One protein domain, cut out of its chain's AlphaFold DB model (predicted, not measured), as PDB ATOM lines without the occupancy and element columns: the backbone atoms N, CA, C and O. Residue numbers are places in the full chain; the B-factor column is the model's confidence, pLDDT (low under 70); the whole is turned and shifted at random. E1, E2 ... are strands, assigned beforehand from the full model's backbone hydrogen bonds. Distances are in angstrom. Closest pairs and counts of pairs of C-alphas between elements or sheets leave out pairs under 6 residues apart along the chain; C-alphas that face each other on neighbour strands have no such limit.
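What this domain is: This is residues 103 to 120 and 132 to 233 of the 516 residues of an uncharacterized protein of Chloroflexi bacterium (UniProt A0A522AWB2). A twisted, curled sheet of five strands, E2, E8, E7, E4 and E5, wraps partway round a smaller sheet of three, E1, E3 and E6, the two making a loose sandwich. E1 comes close to E2 and E8 along one side of it, and E6 to E4 and E5 along the other. The printed part has 120 residues with eight named strands, E1 to E8 along the chain, and no named helix; its class is all strand. The larger sheet, in the order E2, E8, E7, E4, E5, is mixed, and the smaller, in the order E1, E3, E6, is all antiparallel. The whole is compact, with a radius of gyration of the C-alphas of 14.2 A, and spans 44 by 31 by 21 A.

How they stand to each other: In the larger sheet E8, residues 221 to 232, and E7, residues 200 to 210, form an antiparallel hairpin, with N 206 and O 225 at 2.8 A. E4, residues 158 to 167, is antiparallel to E7, with N 205 and O 164 at 2.9 A. E4 and E5, residues 179 to 189, form the other hairpin, with N 163 and O 181 at 2.8 A; E5 bends by 103 degrees at residue 186. At the opposite edge E2, residues 140 to 143, is parallel to E8, with N 142 and O 230 at 2.9 A. From edge to edge the strands' lines turn by 80 degrees. In the smaller sheet E3, residues 147 to 152, is the inner strand, antiparallel to E1, residues 103 to 105, with N 103 and O 151 at 2.8 A, and to E6, residues 191 to 196, with N 150 and O 192 at 2.8 A. Between the sheets, the closest C-alphas of E1 and E8 are those of Leu 104 and Phe 227, 7.2 A apart, and those of E4 and E6 are Ala 163 and Leu 194, 7.6 A. E3 and E7 are only just apart, at 8.2 A.

Where its parts are: E1 begins at C-alpha 103, (-16.083, 8.777, -23.470). E8, the longest strand, measures 34.1 A and ends at C-alpha 232, (-26.929, 26.015, -23.575). E7 measures 30.1 A, E4 25.9 A, E5 23.0 A, E3 16.4 A, E6 15.3 A, E2 10.2 A and E1 6.3 A.

The domain as a whole: The two C-alphas farthest apart, those of Ser 215 and Ala 233, are 45.7 A apart. Residues 121 to 131 are not printed; C-alphas 120 and 132 are 6.9 A apart across the cut. The link from E4 to E5 is long. Mean pLDDT of the printed part is 73.2; 35 residues are under 70, among them 168 to 182 and 213 to 221.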
ATOM      1  N   LEU A 103     -15.621   7.590 -24.160       89.31
ATOM      2  CA  LEU A 103     -16.083   8.777 -23.470       89.31
ATOM      3  C   LEU A 103     -16.517   9.818 -24.498       89.31
ATOM      4  O   LEU A 103     -16.025   9.852 -25.630       89.31
ATOM      5  N   LEU A 104     -17.412  10.702 -24.077       90.12
ATOM      6  CA  LEU A 104     -17.744  11.909 -24.816       90.12
ATOM      7  C   LEU A 104     -17.278  13.112 -24.000       90.12
ATOM      8  O   LEU A 104     -17.710  13.296 -22.866       90.12
ATOM      9  N   GLY A 105     -16.400  13.923 -24.576       88.44
ATOM     10  CA  GLY A 105     -15.808  15.083 -23.915       88.44
ATOM     11  C   GLY A 105     -15.500  16.188 -24.913       88.44
ATOM     12  O   GLY A 105     -15.975  16.157 -26.047       88.44
ATOM     13  N   LEU A 106     -14.716  17.180 -24.503       83.81
ATOM     14  CA  LEU A 106     -14.249  18.234 -25.411       83.81
ATOM     15  C   LEU A 106     -12.860  17.918 -25.945       83.81
ATOM     16  O   LEU A 106     -12.624  17.922 -27.154       83.81
ATOM     17  N   GLU A 107     -11.968  17.596 -25.015       81.19
ATOM     18  CA  GLU A 107     -10.549  17.380 -25.236       81.19
ATOM     19  C   GLU A 107     -10.046  16.225 -24.357       81.19
ATOM     20  O   GLU A 107     -10.709  15.843 -23.386       81.19
ATOM     21  N   PRO A 108      -8.881  15.642 -24.682       70.56
ATOM     22  CA  PRO A 108      -8.283  14.578 -23.884       70.56
ATOM     23  C   PRO A 108      -8.018  15.050 -22.456       70.56
ATOM     24  O   PRO A 108      -7.437  16.111 -22.246       70.56
ATOM     25  N   GLY A 109      -8.437  14.252 -21.475       68.62
ATOM     26  CA  GLY A 109      -8.284  14.601 -20.064       68.62
ATOM     27  C   GLY A 109      -9.244  15.685 -19.565       68.62
ATOM     28  O   GLY A 109      -9.086  16.120 -18.427       68.62
ATOM     29  N   ASP A 110     -10.243  16.111 -20.357       73.94
ATOM     30  CA  ASP A 110     -11.291  17.004 -19.849       73.94
ATOM     31  C   ASP A 110     -12.051  16.285 -18.718       73.94
ATOM     32  O   ASP A 110     -12.675  15.246 -18.977       73.94
ATOM     33  N   PRO A 111     -12.046  16.820 -17.481       70.06
ATOM     34  CA  PRO A 111     -12.737  16.209 -16.347       70.06
ATOM     35  C   PRO A 111     -14.259  16.147 -16.532       70.06
ATOM     36  O   PRO A 111     -14.933  15.427 -15.803       70.06
ATOM     37  N   ARG A 112     -14.822  16.882 -17.500       76.56
ATOM     38  CA  ARG A 112     -16.248  16.829 -17.855       76.56
ATOM     39  C   ARG A 112     -16.595  15.688 -18.800       76.56
ATOM     40  O   ARG A 112     -17.763  15.552 -19.155       76.56
ATOM     41  N   SER A 113     -15.612  14.913 -19.255       83.81
ATOM     42  CA  SER A 113     -15.863  13.781 -20.141       83.81
ATOM     43  C   SER A 113     -16.798  12.785 -19.463       83.81
ATOM     44  O   SER A 113     -16.556  12.354 -18.338       83.81
ATOM     45  N   ILE A 114     -17.869  12.412 -20.152       82.06
ATOM     46  CA  ILE A 114     -18.884  11.501 -19.626       82.06
ATOM     47  C   ILE A 114     -18.728  10.108 -20.224       82.06
ATOM     48  O   ILE A 114     -18.332   9.944 -21.382       82.06
ATOM     49  N   ARG A 115     -19.087   9.098 -19.431       84.69
ATOM     50  CA  ARG A 115     -19.194   7.704 -19.873       84.69
ATOM     51  C   ARG A 115     -20.558   7.474 -20.499       84.69
ATOM     52  O   ARG A 115     -21.568   7.986 -20.021       84.69
ATOM     53  N   GLY A 116     -20.582   6.708 -21.580       76.06
ATOM     54  CA  GLY A 116     -21.829   6.382 -22.254       76.06
ATOM     55  C   GLY A 116     -22.518   5.177 -21.624       76.06
ATOM     56  O   GLY A 116     -21.867   4.252 -21.135       76.06
ATOM     57  N   THR A 117     -23.843   5.149 -21.689       79.81
ATOM     58  CA  THR A 117     -24.655   4.012 -21.245       79.81
ATOM     59  C   THR A 117     -24.707   2.954 -22.355       79.81
ATOM     60  O   THR A 117     -24.844   3.320 -23.526       79.81
ATOM     61  N   PRO A 118     -24.573   1.647 -22.054       78.19
ATOM     62  CA  PRO A 118     -24.760   0.590 -23.049       78.19
ATOM     63  C   PRO A 118     -26.229   0.472 -23.488       78.19
ATOM     64  O   PRO A 118     -27.138   0.914 -22.785       78.19
ATOM     65  N   ALA A 119     -26.470  -0.168 -24.635       70.69
ATOM     66  CA  ALA A 119     -27.816  -0.567 -25.036       70.69
ATOM     67  C   ALA A 119     -28.421  -1.535 -24.002       70.69
ATOM     68  O   ALA A 119     -27.823  -2.568 -23.695       70.69
ATOM     69  N   THR A 120     -29.610  -1.238 -23.476       58.75
ATOM     70  CA  THR A 120     -30.400  -2.208 -22.705       58.75
ATOM     71  C   THR A 120     -31.154  -3.123 -23.662       58.75
ATOM     72  O   THR A 120     -31.977  -2.665 -24.453       58.75
ATOM     73  N   PRO A 132     -31.539   4.256 -25.110       69.44
ATOM     74  CA  PRO A 132     -31.262   4.586 -23.724       69.44
ATOM     75  C   PRO A 132     -30.966   6.079 -23.618       69.44
ATOM     76  O   PRO A 132     -30.092   6.600 -24.309       69.44
ATOM     77  N   THR A 133     -31.716   6.772 -22.767       67.12
ATOM     78  CA  THR A 133     -31.535   8.204 -22.527       67.12
ATOM     79  C   THR A 133     -30.900   8.373 -21.154       67.12
ATOM     80  O   THR A 133     -31.596   8.204 -20.149       67.12
ATOM     81  N   PRO A 134     -29.591   8.677 -21.071       70.69
ATOM     82  CA  PRO A 134     -28.945   8.927 -19.791       70.69
ATOM     83  C   PRO A 134     -29.648  10.053 -19.014       70.69
ATOM     84  O   PRO A 134     -30.204  10.993 -19.594       70.69
ATOM     85  N   GLY A 135     -29.637   9.973 -17.684       67.19
ATOM     86  CA  GLY A 135     -30.185  11.029 -16.832       67.19
ATOM     87  C   GLY A 135     -29.454  12.362 -17.031       67.19
ATOM     88  O   GLY A 135     -28.282  12.392 -17.401       67.19
ATOM     89  N   ALA A 136     -30.128  13.481 -16.756       67.88
ATOM     90  CA  ALA A 136     -29.545  14.820 -16.907       67.88
ATOM     91  C   ALA A 136     -28.346  15.079 -15.969       67.88
ATOM     92  O   ALA A 136     -27.530  15.959 -16.245       67.88
ATOM     93  N   ALA A 137     -28.229  14.308 -14.881       66.44
ATOM     94  CA  ALA A 137     -27.097  14.346 -13.955       66.44
ATOM     95  C   ALA A 137     -25.789  13.833 -14.589       66.44
ATOM     96  O   ALA A 137     -24.723  14.351 -14.282       66.44
ATOM     97  N   GLY A 138     -25.870  12.875 -15.520       64.69
ATOM     98  CA  GLY A 138     -24.719  12.328 -16.254       64.69
ATOM     99  C   GLY A 138     -24.499  12.966 -17.629       64.69
ATOM    100  O   GLY A 138     -23.821  12.382 -18.471       64.69
ATOM    101  N   ALA A 139     -25.127  14.113 -17.901       80.75
ATOM    102  CA  ALA A 139     -25.069  14.758 -19.207       80.75
ATOM    103  C   ALA A 139     -23.826  15.646 -19.367       80.75
ATOM    104  O   ALA A 139     -23.456  16.397 -18.463       80.75
ATOM    105  N   LEU A 140     -23.240  15.642 -20.564       86.06
ATOM    106  CA  LEU A 140     -22.166  16.554 -20.941       86.06
ATOM    107  C   LEU A 140     -22.758  17.943 -21.163       86.06
ATOM    108  O   LEU A 140     -23.551  18.147 -22.083       86.06
ATOM    109  N   ARG A 141     -22.379  18.906 -20.323       85.75
ATOM    110  CA  ARG A 141     -22.873  20.283 -20.414       85.75
ATOM    111  C   ARG A 141     -21.924  21.141 -21.238       85.75
ATOM    112  O   ARG A 141     -20.746  21.269 -20.907       85.75
ATOM    113  N   LEU A 142     -22.453  21.727 -22.304       81.50
ATOM    114  CA  LEU A 142     -21.706  22.505 -23.285       81.50
ATOM    115  C   LEU A 142     -22.175  23.953 -23.312       81.50
ATOM    116  O   LEU A 142     -23.370  24.229 -23.209       81.50
ATOM    117  N   SER A 143     -21.227  24.855 -23.543       77.31
ATOM    118  CA  SER A 143     -21.523  26.217 -23.983       77.31
ATOM    119  C   SER A 143     -21.702  26.247 -25.503       77.31
ATOM    120  O   SER A 143     -21.083  25.456 -26.228       77.31
ATOM    121  N   ALA A 144     -22.496  27.193 -26.003       69.75
ATOM    122  CA  ALA A 144     -22.687  27.389 -27.438       69.75
ATOM    123  C   ALA A 144     -21.353  27.473 -28.205       69.75
ATOM    124  O   ALA A 144     -20.420  28.156 -27.788       69.75
ATOM    125  N   GLY A 145     -21.274  26.772 -29.341       67.38
ATOM    126  CA  GLY A 145     -20.082  26.749 -30.196       67.38
ATOM    127  C   GLY A 145     -18.968  25.800 -29.739       67.38
ATOM    128  O   GLY A 145     -17.904  25.774 -30.354       67.38
ATOM    129  N   THR A 146     -19.185  24.997 -28.695       80.19
ATOM    130  CA  THR A 146     -18.180  24.028 -28.241       80.19
ATOM    131  C   THR A 146     -18.198  22.766 -29.109       80.19
ATOM    132  O   THR A 146     -19.256  22.186 -29.356       80.19
ATOM    133  N   THR A 147     -17.023  22.336 -29.576       82.44
ATOM    134  CA  THR A 147     -16.856  21.082 -30.322       82.44
ATOM    135  C   THR A 147     -16.786  19.905 -29.356       82.44
ATOM    136  O   THR A 147     -15.926  19.886 -28.482       82.44
ATOM    137  N   ILE A 148     -17.658  18.915 -29.534       90.06
ATOM    138  CA  ILE A 148     -17.569  17.634 -28.822       90.06
ATOM    139  C   ILE A 148     -16.653  16.661 -29.548       90.06
ATOM    140  O   ILE A 148     -16.547  16.693 -30.776       90.06
ATOM    141  N   SER A 149     -16.049  15.757 -28.788       90.94
ATOM    142  CA  SER A 149     -15.119  14.735 -29.249       90.94
ATOM    143  C   SER A 149     -15.444  13.383 -28.616       90.94
ATOM    144  O   SER A 149     -15.748  13.302 -27.426       90.94
ATOM    145  N   VAL A 150     -15.347  12.312 -29.405       87.88
ATOM    146  CA  VAL A 150     -15.278  10.938 -28.883       87.88
ATOM    147  C   VAL A 150     -13.841  10.672 -28.470       87.88
ATOM    148  O   VAL A 150     -12.922  10.898 -29.261       87.88
ATOM    149  N   LEU A 151     -13.664  10.191 -27.245       90.25
ATOM    150  CA  LEU A 151     -12.375   9.835 -26.668       90.25
ATOM    151  C   LEU A 151     -12.385   8.337 -26.374       90.25
ATOM    152  O   LEU A 151     -13.294   7.838 -25.716       90.25
ATOM    153  N   ALA A 152     -11.390   7.618 -26.868       84.38
ATOM    154  CA  ALA A 152     -11.189   6.219 -26.540       84.38
ATOM    155  C   ALA A 152     -10.356   6.094 -25.261       84.38
ATOM    156  O   ALA A 152      -9.312   6.737 -25.139       84.38
ATOM    157  N   ASP A 153     -10.796   5.258 -24.323       78.44
ATOM    158  CA  ASP A 153     -10.016   4.955 -23.124       78.44
ATOM    159  C   ASP A 153      -8.723   4.200 -23.483       78.44
ATOM    160  O   ASP A 153      -8.660   3.492 -24.495       78.44
ATOM    161  N   GLN A 154      -7.684   4.373 -22.661       77.31
ATOM    162  CA  GLN A 154      -6.353   3.763 -22.835       77.31
ATOM    163  C   GLN A 154      -5.715   4.032 -24.210       77.31
ATOM    164  O   GLN A 154      -4.964   3.208 -24.736       77.31
ATOM    165  N   ASP A 155      -6.044   5.178 -24.811       78.44
ATOM    166  CA  ASP A 155      -5.607   5.569 -26.149       78.44
ATOM    167  C   ASP A 155      -5.948   4.532 -27.232       78.44
ATOM    168  O   ASP A 155      -5.186   4.350 -28.181       78.44
ATOM    169  N   ALA A 156      -7.080   3.830 -27.129       82.94
ATOM    170  CA  ALA A 156      -7.439   2.805 -28.104       82.94
ATOM    171  C   ALA A 156      -7.678   3.375 -29.523       82.94
ATOM    172  O   ALA A 156      -8.374   4.371 -29.719       82.94
ATOM    173  N   CYS A 157      -7.122   2.723 -30.549       81.81
ATOM    174  CA  CYS A 157      -7.200   3.203 -31.931       81.81
ATOM    175  C   CYS A 157      -8.592   3.011 -32.549       81.81
ATOM    176  O   CYS A 157      -8.931   1.908 -32.987       81.81
ATOM    177  N   MET A 158      -9.362   4.090 -32.695       84.44
ATOM    178  CA  MET A 158     -10.591   4.100 -33.492       84.44
ATOM    179  C   MET A 158     -10.257   4.213 -34.983       84.44
ATOM    180  O   MET A 158      -9.429   5.031 -35.389       84.44
ATOM    181  N   ARG A 159     -10.926   3.407 -35.811       78.69
ATOM    182  CA  ARG A 159     -10.811   3.440 -37.282       78.69
ATOM    183  C   ARG A 159     -12.051   4.004 -37.946       78.69
ATOM    184  O   ARG A 159     -11.966   4.563 -39.033       78.69
ATOM    185  N   TYR A 160     -13.205   3.830 -37.320       77.19
ATOM    186  CA  TYR A 160     -14.469   4.264 -37.883       77.19
ATOM    187  C   TYR A 160     -15.448   4.563 -36.758       77.19
ATOM    188  O   TYR A 160     -15.531   3.809 -35.789       77.19
ATOM    189  N   VAL A 161     -16.154   5.684 -36.862       78.88
ATOM    190  CA  VAL A 161     -17.140   6.113 -35.868       78.88
ATOM    191  C   VAL A 161     -18.394   6.583 -36.585       78.88
ATOM    192  O   VAL A 161     -18.326   7.392 -37.515       78.88
ATOM    193  N   VAL A 162     -19.537   6.100 -36.115       80.38
ATOM    194  CA  VAL A 162     -20.865   6.597 -36.472       80.38
ATOM    195  C   VAL A 162     -21.441   7.291 -35.248       80.38
ATOM    196  O   VAL A 162     -21.530   6.685 -34.185       80.38
ATOM    197  N   ALA A 163     -21.812   8.559 -35.385       81.56
ATOM    198  CA  ALA A 163     -22.475   9.337 -34.351       81.56
ATOM    199  C   ALA A 163     -23.843   9.802 -34.857       81.56
ATOM    200  O   ALA A 163     -23.929  10.484 -35.876       81.56
ATOM    201  N   GLU A 164     -24.907   9.452 -34.151       80.75
ATOM    202  CA  GLU A 164     -26.279   9.839 -34.471       80.75
ATOM    203  C   GLU A 164     -26.845  10.712 -33.346       80.75
ATOM    204  O   GLU A 164     -26.558  10.484 -32.171       80.75
ATOM    205  N   TYR A 165     -27.651  11.712 -33.704       80.31
ATOM    206  CA  TYR A 165     -28.139  12.730 -32.772       80.31
ATOM    207  C   TYR A 165     -29.668  12.780 -32.751       80.31
ATOM    208  O   TYR A 165     -30.316  12.917 -33.796       80.31
ATOM    209  N   LEU A 166     -30.234  12.736 -31.547       76.94
ATOM    210  CA  LEU A 166     -31.660  12.906 -31.273       76.94
ATOM    211  C   LEU A 166     -31.879  13.983 -30.205       76.94
ATOM    212  O   LEU A 166     -31.036  14.131 -29.331       76.94
ATOM    213  N   PRO A 167     -32.992  14.729 -30.217       71.00
ATOM    214  CA  PRO A 167     -33.370  15.594 -29.101       71.00
ATOM    215  C   PRO A 167     -33.662  14.764 -27.837       71.00
ATOM    216  O   PRO A 167     -34.412  13.795 -27.901       71.00
ATOM    217  N   GLY A 168     -33.097  15.150 -26.691       57.69
ATOM    218  CA  GLY A 168     -33.193  14.444 -25.402       57.69
ATOM    219  C   GLY A 168     -34.384  14.824 -24.517       57.69
ATOM    220  O   GLY A 168     -34.409  14.475 -23.337       57.69
ATOM    221  N   ALA A 169     -35.371  15.539 -25.064       54.59
ATOM    222  CA  ALA A 169     -36.569  15.911 -24.321       54.59
ATOM    223  C   ALA A 169     -37.391  14.656 -23.941       54.59
ATOM    224  O   ALA A 169     -37.693  13.841 -24.820       54.59
ATOM    225  N   PRO A 170     -37.786  14.491 -22.663       40.03
ATOM    226  CA  PRO A 170     -38.613  13.362 -22.250       40.03
ATOM    227  C   PRO A 170     -39.936  13.352 -23.032       40.03
ATOM    228  O   PRO A 170     -40.608  14.376 -23.149       40.03
ATOM    229  N   GLY A 171     -40.299  12.190 -23.587       38.34
ATOM    230  CA  GLY A 171     -41.550  11.991 -24.332       38.34
ATOM    231  C   GLY A 171     -41.486  12.256 -25.841       38.34
ATOM    232  O   GLY A 171     -42.519  12.189 -26.506       38.34
ATOM    233  N   VAL A 172     -40.305  12.527 -26.408       37.56
ATOM    234  CA  VAL A 172     -40.130  12.692 -27.859       37.56
ATOM    235  C   VAL A 172     -39.518  11.429 -28.471       37.56
ATOM    236  O   VAL A 172     -38.303  11.269 -28.523       37.56
ATOM    237  N   THR A 173     -40.357  10.531 -28.986       36.00
ATOM    238  CA  THR A 173     -39.921   9.445 -29.876       36.00
ATOM    239  C   THR A 173     -39.863   9.993 -31.302       36.00
ATOM    240  O   THR A 173     -40.895  10.164 -31.952       36.00
ATOM    241  N   LEU A 174     -38.667  10.314 -31.805       38.84
ATOM    242  CA  LEU A 174     -38.483  10.553 -33.238       38.84
ATOM    243  C   LEU A 174     -38.102   9.231 -33.916       38.84
ATOM    244  O   LEU A 174     -37.167   8.576 -33.462       38.84
ATOM    245  N   PRO A 175     -38.778   8.838 -35.009       35.97
ATOM    246  CA  PRO A 175     -38.493   7.579 -35.697       35.97
ATOM    247  C   PRO A 175     -37.153   7.569 -36.458       35.97
ATOM    248  O   PRO A 175     -36.761   6.518 -36.954       35.97
ATOM    249  N   TYR A 176     -36.446   8.705 -36.557       39.34
ATOM    250  CA  TYR A 176     -35.193   8.841 -37.309       39.34
ATOM    251  C   TYR A 176     -34.229   9.845 -36.650       39.34
ATOM    252  O   TYR A 176     -34.701  10.838 -36.084       39.34
ATOM    253  N   PRO A 177     -32.898   9.637 -36.746       44.19
ATOM    254  CA  PRO A 177     -31.905  10.605 -36.280       44.19
ATOM    255  C   PRO A 177     -32.059  11.947 -37.009       44.19
ATOM    256  O   PRO A 177     -32.220  11.988 -38.228       44.19
ATOM    257  N   VAL A 178     -32.001  13.055 -36.263       48.84
ATOM    258  CA  VAL A 178     -32.120  14.422 -36.818       48.84
ATOM    259  C   VAL A 178     -30.836  14.822 -37.552       48.84
ATOM    260  O   VAL A 178     -30.864  15.624 -38.483       48.84
ATOM    261  N   ALA A 179     -29.714  14.221 -37.158       56.62
ATOM    262  CA  ALA A 179     -28.446  14.275 -37.865       56.62
ATOM    263  C   ALA A 179     -27.668  12.972 -37.625       56.62
ATOM    264  O   ALA A 179     -27.784  12.359 -36.562       56.62
ATOM    265  N   PHE A 180     -26.844  12.572 -38.592       56.38
ATOM    266  CA  PHE A 180     -25.871  11.496 -38.426       56.38
ATOM    267  C   PHE A 180     -24.532  11.926 -39.021       56.38
ATOM    268  O   PHE A 180     -24.474  12.645 -40.021       56.38
ATOM    269  N   ARG A 181     -23.443  11.508 -38.385       66.44
ATOM    270  CA  ARG A 181     -22.084  11.745 -38.844       66.44
ATOM    271  C   ARG A 181     -21.336  10.430 -38.865       66.44
ATOM    272  O   ARG A 181     -21.195   9.764 -37.848       66.44
ATOM    273  N   THR A 182     -20.801  10.116 -40.029       66.88
ATOM    274  CA  THR A 182     -19.989   8.930 -40.252       66.88
ATOM    275  C   THR A 182     -18.582   9.376 -40.596       66.88
ATOM    276  O   THR A 182     -18.398  10.158 -41.530       66.88
ATOM    277  N   VAL A 183     -17.587   8.913 -39.844       71.69
ATOM    278  CA  VAL A 183     -16.188   9.289 -40.062       71.69
ATOM    279  C   VAL A 183     -15.325   8.044 -40.178       71.69
ATOM    280  O   VAL A 183     -15.244   7.246 -39.249       71.69
ATOM    281  N   ASN A 184     -14.647   7.915 -41.317       70.75
ATOM    282  CA  ASN A 184     -13.535   6.990 -41.484       70.75
ATOM    283  C   ASN A 184     -12.241   7.695 -41.051       70.75
ATOM    284  O   ASN A 184     -11.951   8.802 -41.505       70.75
ATOM    285  N   ILE A 185     -11.504   7.081 -40.130       73.25
ATOM    286  CA  ILE A 185     -10.367   7.668 -39.427       73.25
ATOM    287  C   ILE A 185      -9.091   7.027 -39.975       73.25
ATOM    288  O   ILE A 185      -8.709   5.918 -39.594       73.25
ATOM    289  N   SER A 186      -8.439   7.734 -40.897       70.06
ATOM    290  CA  SER A 186      -7.172   7.322 -41.501       70.06
ATOM    291  C   SER A 186      -6.160   8.476 -41.438       70.06
ATOM    292  O   SER A 186      -6.417   9.524 -42.037       70.06
ATOM    293  N   PRO A 187      -5.033   8.337 -40.713       73.62
ATOM    294  CA  PRO A 187      -4.669   7.202 -39.850       73.62
ATOM    295  C   PRO A 187      -5.608   7.052 -38.630       73.62
ATOM    296  O   PRO A 187      -6.184   8.067 -38.235       73.62
ATOM    297  N   PRO A 188      -5.749   5.847 -38.025       76.38
ATOM    298  CA  PRO A 188      -6.519   5.629 -36.792       76.38
ATOM    299  C   PRO A 188      -6.095   6.559 -35.650       76.38
ATOM    300  O   PRO A 188      -4.923   6.921 -35.561       76.38
ATOM    301  N   ARG A 189      -7.038   6.947 -34.780       78.62
ATOM    302  CA  ARG A 189      -6.801   7.895 -33.668       78.62
ATOM    303  C   ARG A 189      -7.576   7.499 -32.414       78.62
ATOM    304  O   ARG A 189      -8.628   6.876 -32.521       78.62
ATOM    305  N   SER A 190      -7.101   7.919 -31.244       79.25
ATOM    306  CA  SER A 190      -7.814   7.776 -29.963       79.25
ATOM    307  C   SER A 190      -8.830   8.892 -29.699       79.25
ATOM    308  O   SER A 190      -9.644   8.787 -28.785       79.25
ATOM    309  N   ILE A 191      -8.820   9.958 -30.507       82.94
ATOM    310  CA  ILE A 191      -9.672  11.140 -30.342       82.94
ATOM    311  C   ILE A 191     -10.285  11.506 -31.689       82.94
ATOM    312  O   ILE A 191      -9.569  11.648 -32.687       82.94
ATOM    313  N   LEU A 192     -11.602  11.705 -31.712       83.00
ATOM    314  CA  LEU A 192     -12.326  12.148 -32.896       83.00
ATOM    315  C   LEU A 192     -13.254  13.327 -32.570       83.00
ATOM    316  O   LEU A 192     -14.269  13.113 -31.908       83.00
ATOM    317  N   PRO A 193     -13.006  14.538 -33.103       84.50
ATOM    318  CA  PRO A 193     -13.949  15.641 -32.974       84.50
ATOM    319  C   PRO A 193     -15.210  15.371 -33.803       84.50
ATOM    320  O   PRO A 193     -15.149  15.190 -35.023       84.50
ATOM    321  N   LEU A 194     -16.366  15.389 -33.145       80.81
ATOM    322  CA  LEU A 194     -17.701  15.204 -33.713       80.81
ATOM    323  C   LEU A 194     -18.344  16.506 -34.214       80.81
ATOM    324  O   LEU A 194     -19.219  16.436 -35.079       80.81
ATOM    325  N   GLY A 195     -17.825  17.664 -33.810       78.12
ATOM    326  CA  GLY A 195     -18.308  18.980 -34.240       78.12
ATOM    327  C   GLY A 195     -19.135  19.667 -33.157       78.12
ATOM    328  O   GLY A 195     -19.144  19.238 -32.006       78.12
ATOM    329  N   GLN A 196     -19.802  20.758 -33.520       81.75
ATOM    330  CA  GLN A 196     -20.649  21.522 -32.604       81.75
ATOM    331  C   GLN A 196     -22.096  21.044 -32.694       81.75
ATOM    332  O   GLN A 196     -22.585  20.721 -33.778       81.75
ATOM    333  N   LEU A 197     -22.794  21.053 -31.562       74.69
ATOM    334  CA  LEU A 197     -24.241  20.864 -31.527       74.69
ATOM    335  C   LEU A 197     -24.954  22.222 -31.494       74.69
ATOM    336  O   LEU A 197     -24.389  23.198 -30.998       74.69
ATOM    337  N   PRO A 198     -26.199  22.322 -31.987       71.38
ATOM    338  CA  PRO A 198     -27.061  23.458 -31.678       71.38
ATOM    339  C   PRO A 198     -27.434  23.477 -30.190       71.38
ATOM    340  O   PRO A 198     -27.318  22.461 -29.496       71.38
ATOM    341  N   SER A 199     -27.906  24.620 -29.687       73.06
ATOM    342  CA  SER A 199     -28.420  24.704 -28.317       73.06
ATOM    343  C   SER A 199     -29.632  23.787 -28.137       73.06
ATOM    344  O   SER A 199     -30.545  23.814 -28.961       73.06
ATOM    345  N   GLY A 200     -29.653  23.002 -27.066       73.12
ATOM    346  CA  GLY A 200     -30.706  22.037 -26.774       73.12
ATOM    347  C   GLY A 200     -30.208  20.870 -25.929       73.12
ATOM    348  O   GLY A 200     -29.031  20.791 -25.581       73.12
ATOM    349  N   ASP A 201     -31.125  19.968 -25.605       79.38
ATOM    350  CA  ASP A 201     -30.830  18.677 -24.990       79.38
ATOM    351  C   ASP A 201     -30.781  17.614 -26.085       79.38
ATOM    352  O   ASP A 201     -31.684  17.549 -26.924       79.38
ATOM    353  N   TRP A 202     -29.732  16.803 -26.089       83.19
ATOM    354  CA  TRP A 202     -29.429  15.848 -27.141       83.19
ATOM    355  C   TRP A 202     -29.063  14.494 -26.549       83.19
ATOM    356  O   TRP A 202     -28.277  14.408 -25.612       83.19
ATOM    357  N   VAL A 203     -29.565  13.423 -27.148       84.25
ATOM    358  CA  VAL A 203     -29.016  12.078 -27.003       84.25
ATOM    359  C   VAL A 203     -28.116  11.811 -28.198       84.25
ATOM    360  O   VAL A 203     -28.523  11.969 -29.349       84.25
ATOM    361  N   VAL A 204     -26.882  11.415 -27.916       86.88
ATOM    362  CA  VAL A 204     -25.876  11.069 -28.916       86.88
ATOM    363  C   VAL A 204     -25.622   9.576 -28.831       86.88
ATOM    364  O   VAL A 204     -25.164   9.082 -27.803       86.88
ATOM    365  N   ARG A 205     -25.907   8.855 -29.907       87.69
ATOM    366  CA  ARG A 205     -25.541   7.449 -30.062       87.69
ATOM    367  C   ARG A 205     -24.219   7.384 -30.806       87.69
ATOM    368  O   ARG A 205     -24.116   7.919 -31.903       87.69
ATOM    369  N   VAL A 206     -23.224   6.727 -30.227       87.12
ATOM    370  CA  VAL A 206     -21.907   6.535 -30.838       87.12
ATOM    371  C   VAL A 206     -21.661   5.048 -31.023       87.12
ATOM    372  O   VAL A 206     -21.711   4.283 -30.061       87.12
ATOM    373  N   VAL A 207     -21.357   4.655 -32.256       86.94
ATOM    374  CA  VAL A 207     -20.878   3.323 -32.623       86.94
ATOM    375  C   VAL A 207     -19.439   3.464 -33.106       86.94
ATOM    376  O   VAL A 207     -19.190   4.043 -34.164       86.94
ATOM    377  N   ALA A 208     -18.487   2.970 -32.319       85.31
ATOM    378  CA  ALA A 208     -17.059   3.050 -32.609       85.31
ATOM    379  C   ALA A 208     -16.491   1.675 -32.973       85.31
ATOM    380  O   ALA A 208     -16.779   0.676 -32.316       85.31
ATOM    381  N   TYR A 209     -15.657   1.646 -34.010       84.94
ATOM    382  CA  TYR A 209     -14.958   0.464 -34.498       84.94
ATOM    383  C   TYR A 209     -13.467   0.638 -34.244       84.94
ATOM    384  O   TYR A 209     -12.840   1.590 -34.729       84.94
ATOM    385  N   PHE A 210     -12.898  -0.301 -33.499       82.56
ATOM    386  CA  PHE A 210     -11.506  -0.246 -33.075       82.56
ATOM    387  C   PHE A 210     -10.583  -1.105 -33.933       82.56
ATOM    388  O   PHE A 210     -10.963  -2.166 -34.427       82.56
ATOM    389  N   SER A 211      -9.340  -0.646 -34.079       79.75
ATOM    390  CA  SER A 211      -8.257  -1.416 -34.681       79.75
ATOM    391  C   SER A 211      -7.782  -2.502 -33.730       79.75
ATOM    392  O   SER A 211      -7.475  -2.206 -32.581       79.75
ATOM    393  N   THR A 212      -7.644  -3.725 -34.222       73.19
ATOM    394  CA  THR A 212      -7.081  -4.871 -33.487       73.19
ATOM    395  C   THR A 212      -5.610  -5.131 -33.829       73.19
ATOM    396  O   THR A 212      -4.981  -6.006 -33.243       73.19
ATOM    397  N   GLY A 213      -5.032  -4.375 -34.772       65.88
ATOM    398  CA  GLY A 213      -3.636  -4.535 -35.202       65.88
ATOM    399  C   GLY A 213      -3.395  -5.694 -36.180       65.88
ATOM    400  O   GLY A 213      -2.297  -5.804 -36.720       65.88
ATOM    401  N   SER A 214      -4.404  -6.517 -36.462       60.44
ATOM    402  CA  SER A 214      -4.374  -7.563 -37.484       60.44
ATOM    403  C   SER A 214      -4.654  -6.985 -38.881       60.44
ATOM    404  O   SER A 214      -5.610  -6.238 -39.105       60.44
ATOM    405  N   SER A 215      -3.786  -7.295 -39.848       52.16
ATOM    406  CA  SER A 215      -3.949  -6.878 -41.244       52.16
ATOM    407  C   SER A 215      -5.111  -7.628 -41.900       52.16
ATOM    408  O   SER A 215      -5.100  -8.855 -41.913       52.16
ATOM    409  N   GLY A 216      -6.060  -6.902 -42.493       52.59
ATOM    410  CA  GLY A 216      -7.180  -7.492 -43.241       52.59
ATOM    411  C   GLY A 216      -8.417  -7.842 -42.411       52.59
ATOM    412  O   GLY A 216      -9.353  -8.400 -42.971       52.59
ATOM    413  N   ASP A 217      -8.453  -7.504 -41.119       48.53
ATOM    414  CA  ASP A 217      -9.636  -7.754 -40.297       48.53
ATOM    415  C   ASP A 217     -10.727  -6.694 -40.510       48.53
ATOM    416  O   ASP A 217     -10.590  -5.535 -40.106       48.53
ATOM    417  N   ASP A 218     -11.853  -7.157 -41.058       45.94
ATOM    418  CA  ASP A 218     -13.193  -6.584 -40.864       45.94
ATOM    419  C   ASP A 218     -13.702  -6.817 -39.417       45.94
ATOM    420  O   ASP A 218     -14.730  -6.278 -39.007       45.94
ATOM    421  N   GLY A 219     -12.963  -7.599 -38.614       48.41
ATOM    422  CA  GLY A 219     -13.239  -7.975 -37.222       48.41
ATOM    423  C   GLY A 219     -12.941  -6.893 -36.181       48.41
ATOM    424  O   GLY A 219     -12.412  -7.190 -35.107       48.41
ATOM    425  N   GLY A 220     -13.254  -5.632 -36.483       57.88
ATOM    426  CA  GLY A 220     -13.146  -4.551 -35.507       57.88
ATOM    427  C   GLY A 220     -13.991  -4.849 -34.266       57.88
ATOM    428  O   GLY A 220     -15.123  -5.320 -34.369       57.88
ATOM    429  N   THR A 221     -13.463  -4.561 -33.076       63.94
ATOM    430  CA  THR A 221     -14.317  -4.557 -31.882       63.94
ATOM    431  C   THR A 221     -15.279  -3.381 -32.010       63.94
ATOM    432  O   THR A 221     -14.833  -2.240 -32.151       63.94
ATOM    433  N   VAL A 222     -16.582  -3.669 -32.015       77.38
ATOM    434  CA  VAL A 222     -17.640  -2.662 -32.134       77.38
ATOM    435  C   VAL A 222     -18.163  -2.332 -30.751       77.38
ATOM    436  O   VAL A 222     -18.530  -3.224 -29.985       77.38
ATOM    437  N   LEU A 223     -18.214  -1.044 -30.441       83.19
ATOM    438  CA  LEU A 223     -18.771  -0.553 -29.198       83.19
ATOM    439  C   LEU A 223     -19.853   0.476 -29.475       83.19
ATOM    440  O   LEU A 223     -19.604   1.491 -30.119       83.19
ATOM    441  N   GLU A 224     -21.037   0.219 -28.938       84.44
ATOM    442  CA  GLU A 224     -22.176   1.123 -29.005       84.44
ATOM    443  C   GLU A 224     -22.460   1.723 -27.629       84.44
ATOM    444  O   GLU A 224     -22.555   0.998 -26.629       84.44
ATOM    445  N   ARG A 225     -22.583   3.052 -27.573       85.88
ATOM    446  CA  ARG A 225     -22.912   3.801 -26.359       85.88
ATOM    447  C   ARG A 225     -23.828   4.981 -26.638       85.88
ATOM    448  O   ARG A 225     -23.785   5.575 -27.713       85.88
ATOM    449  N   TYR A 226     -24.599   5.344 -25.622       85.50
ATOM    450  CA  TYR A 226     -25.508   6.481 -25.635       85.50
ATOM    451  C   TYR A 226     -25.073   7.513 -24.604       85.50
ATOM    452  O   TYR A 226     -24.761   7.180 -23.461       85.50
ATOM    453  N   PHE A 227     -25.079   8.771 -25.009       88.81
ATOM    454  CA  PHE A 227     -24.666   9.911 -24.206       88.81
ATOM    455  C   PHE A 227     -25.782  10.939 -24.187       88.81
ATOM    456  O   PHE A 227     -26.511  11.068 -25.168       88.81
ATOM    457  N   ARG A 228     -25.889  11.712 -23.108       87.69
ATOM    458  CA  ARG A 228     -26.738  12.903 -23.082       87.69
ATOM    459  C   ARG A 228     -25.869  14.145 -23.097       87.69
ATOM    460  O   ARG A 228     -24.869  14.205 -22.388       87.69
ATOM    461  N   VAL A 229     -26.239  15.127 -23.903       86.50
ATOM    462  CA  VAL A 229     -25.505  16.371 -24.095       86.50
ATOM    463  C   VAL A 229     -26.476  17.531 -23.981       86.50
ATOM    464  O   VAL A 229     -27.421  17.638 -24.756       86.50
ATOM    465  N   ILE A 230     -26.230  18.424 -23.029       85.38
ATOM    466  CA  ILE A 230     -27.040  19.620 -22.813       85.38
ATOM    467  C   ILE A 230     -26.204  20.817 -23.241       85.38
ATOM    468  O   ILE A 230     -25.244  21.190 -22.571       85.38
ATOM    469  N   ASN A 231     -26.564  21.419 -24.365       81.88
ATOM    470  CA  ASN A 231     -25.871  22.569 -24.918       81.88
ATOM    471  C   ASN A 231     -26.689  23.844 -24.692       81.88
ATOM    472  O   ASN A 231     -27.767  23.995 -25.269       81.88
ATOM    473  N   SER A 232     -26.209  24.768 -23.859       72.00
ATOM    474  CA  SER A 232     -26.929  26.015 -23.575       72.00
ATOM    475  C   SER A 232     -26.416  27.191 -24.404       72.00
ATOM    476  O   SER A 232     -25.221  27.339 -24.649       72.00
ATOM    477  N   ALA A 233     -27.336  28.080 -24.798       54.22
ATOM    478  CA  ALA A 233     -27.016  29.330 -25.495       54.22
ATOM    479  C   ALA A 233     -26.386  30.404 -24.583       54.22
ATOM    480  O   ALA A 233     -25.726  31.317 -25.071       54.22
TER     481      ALA A 233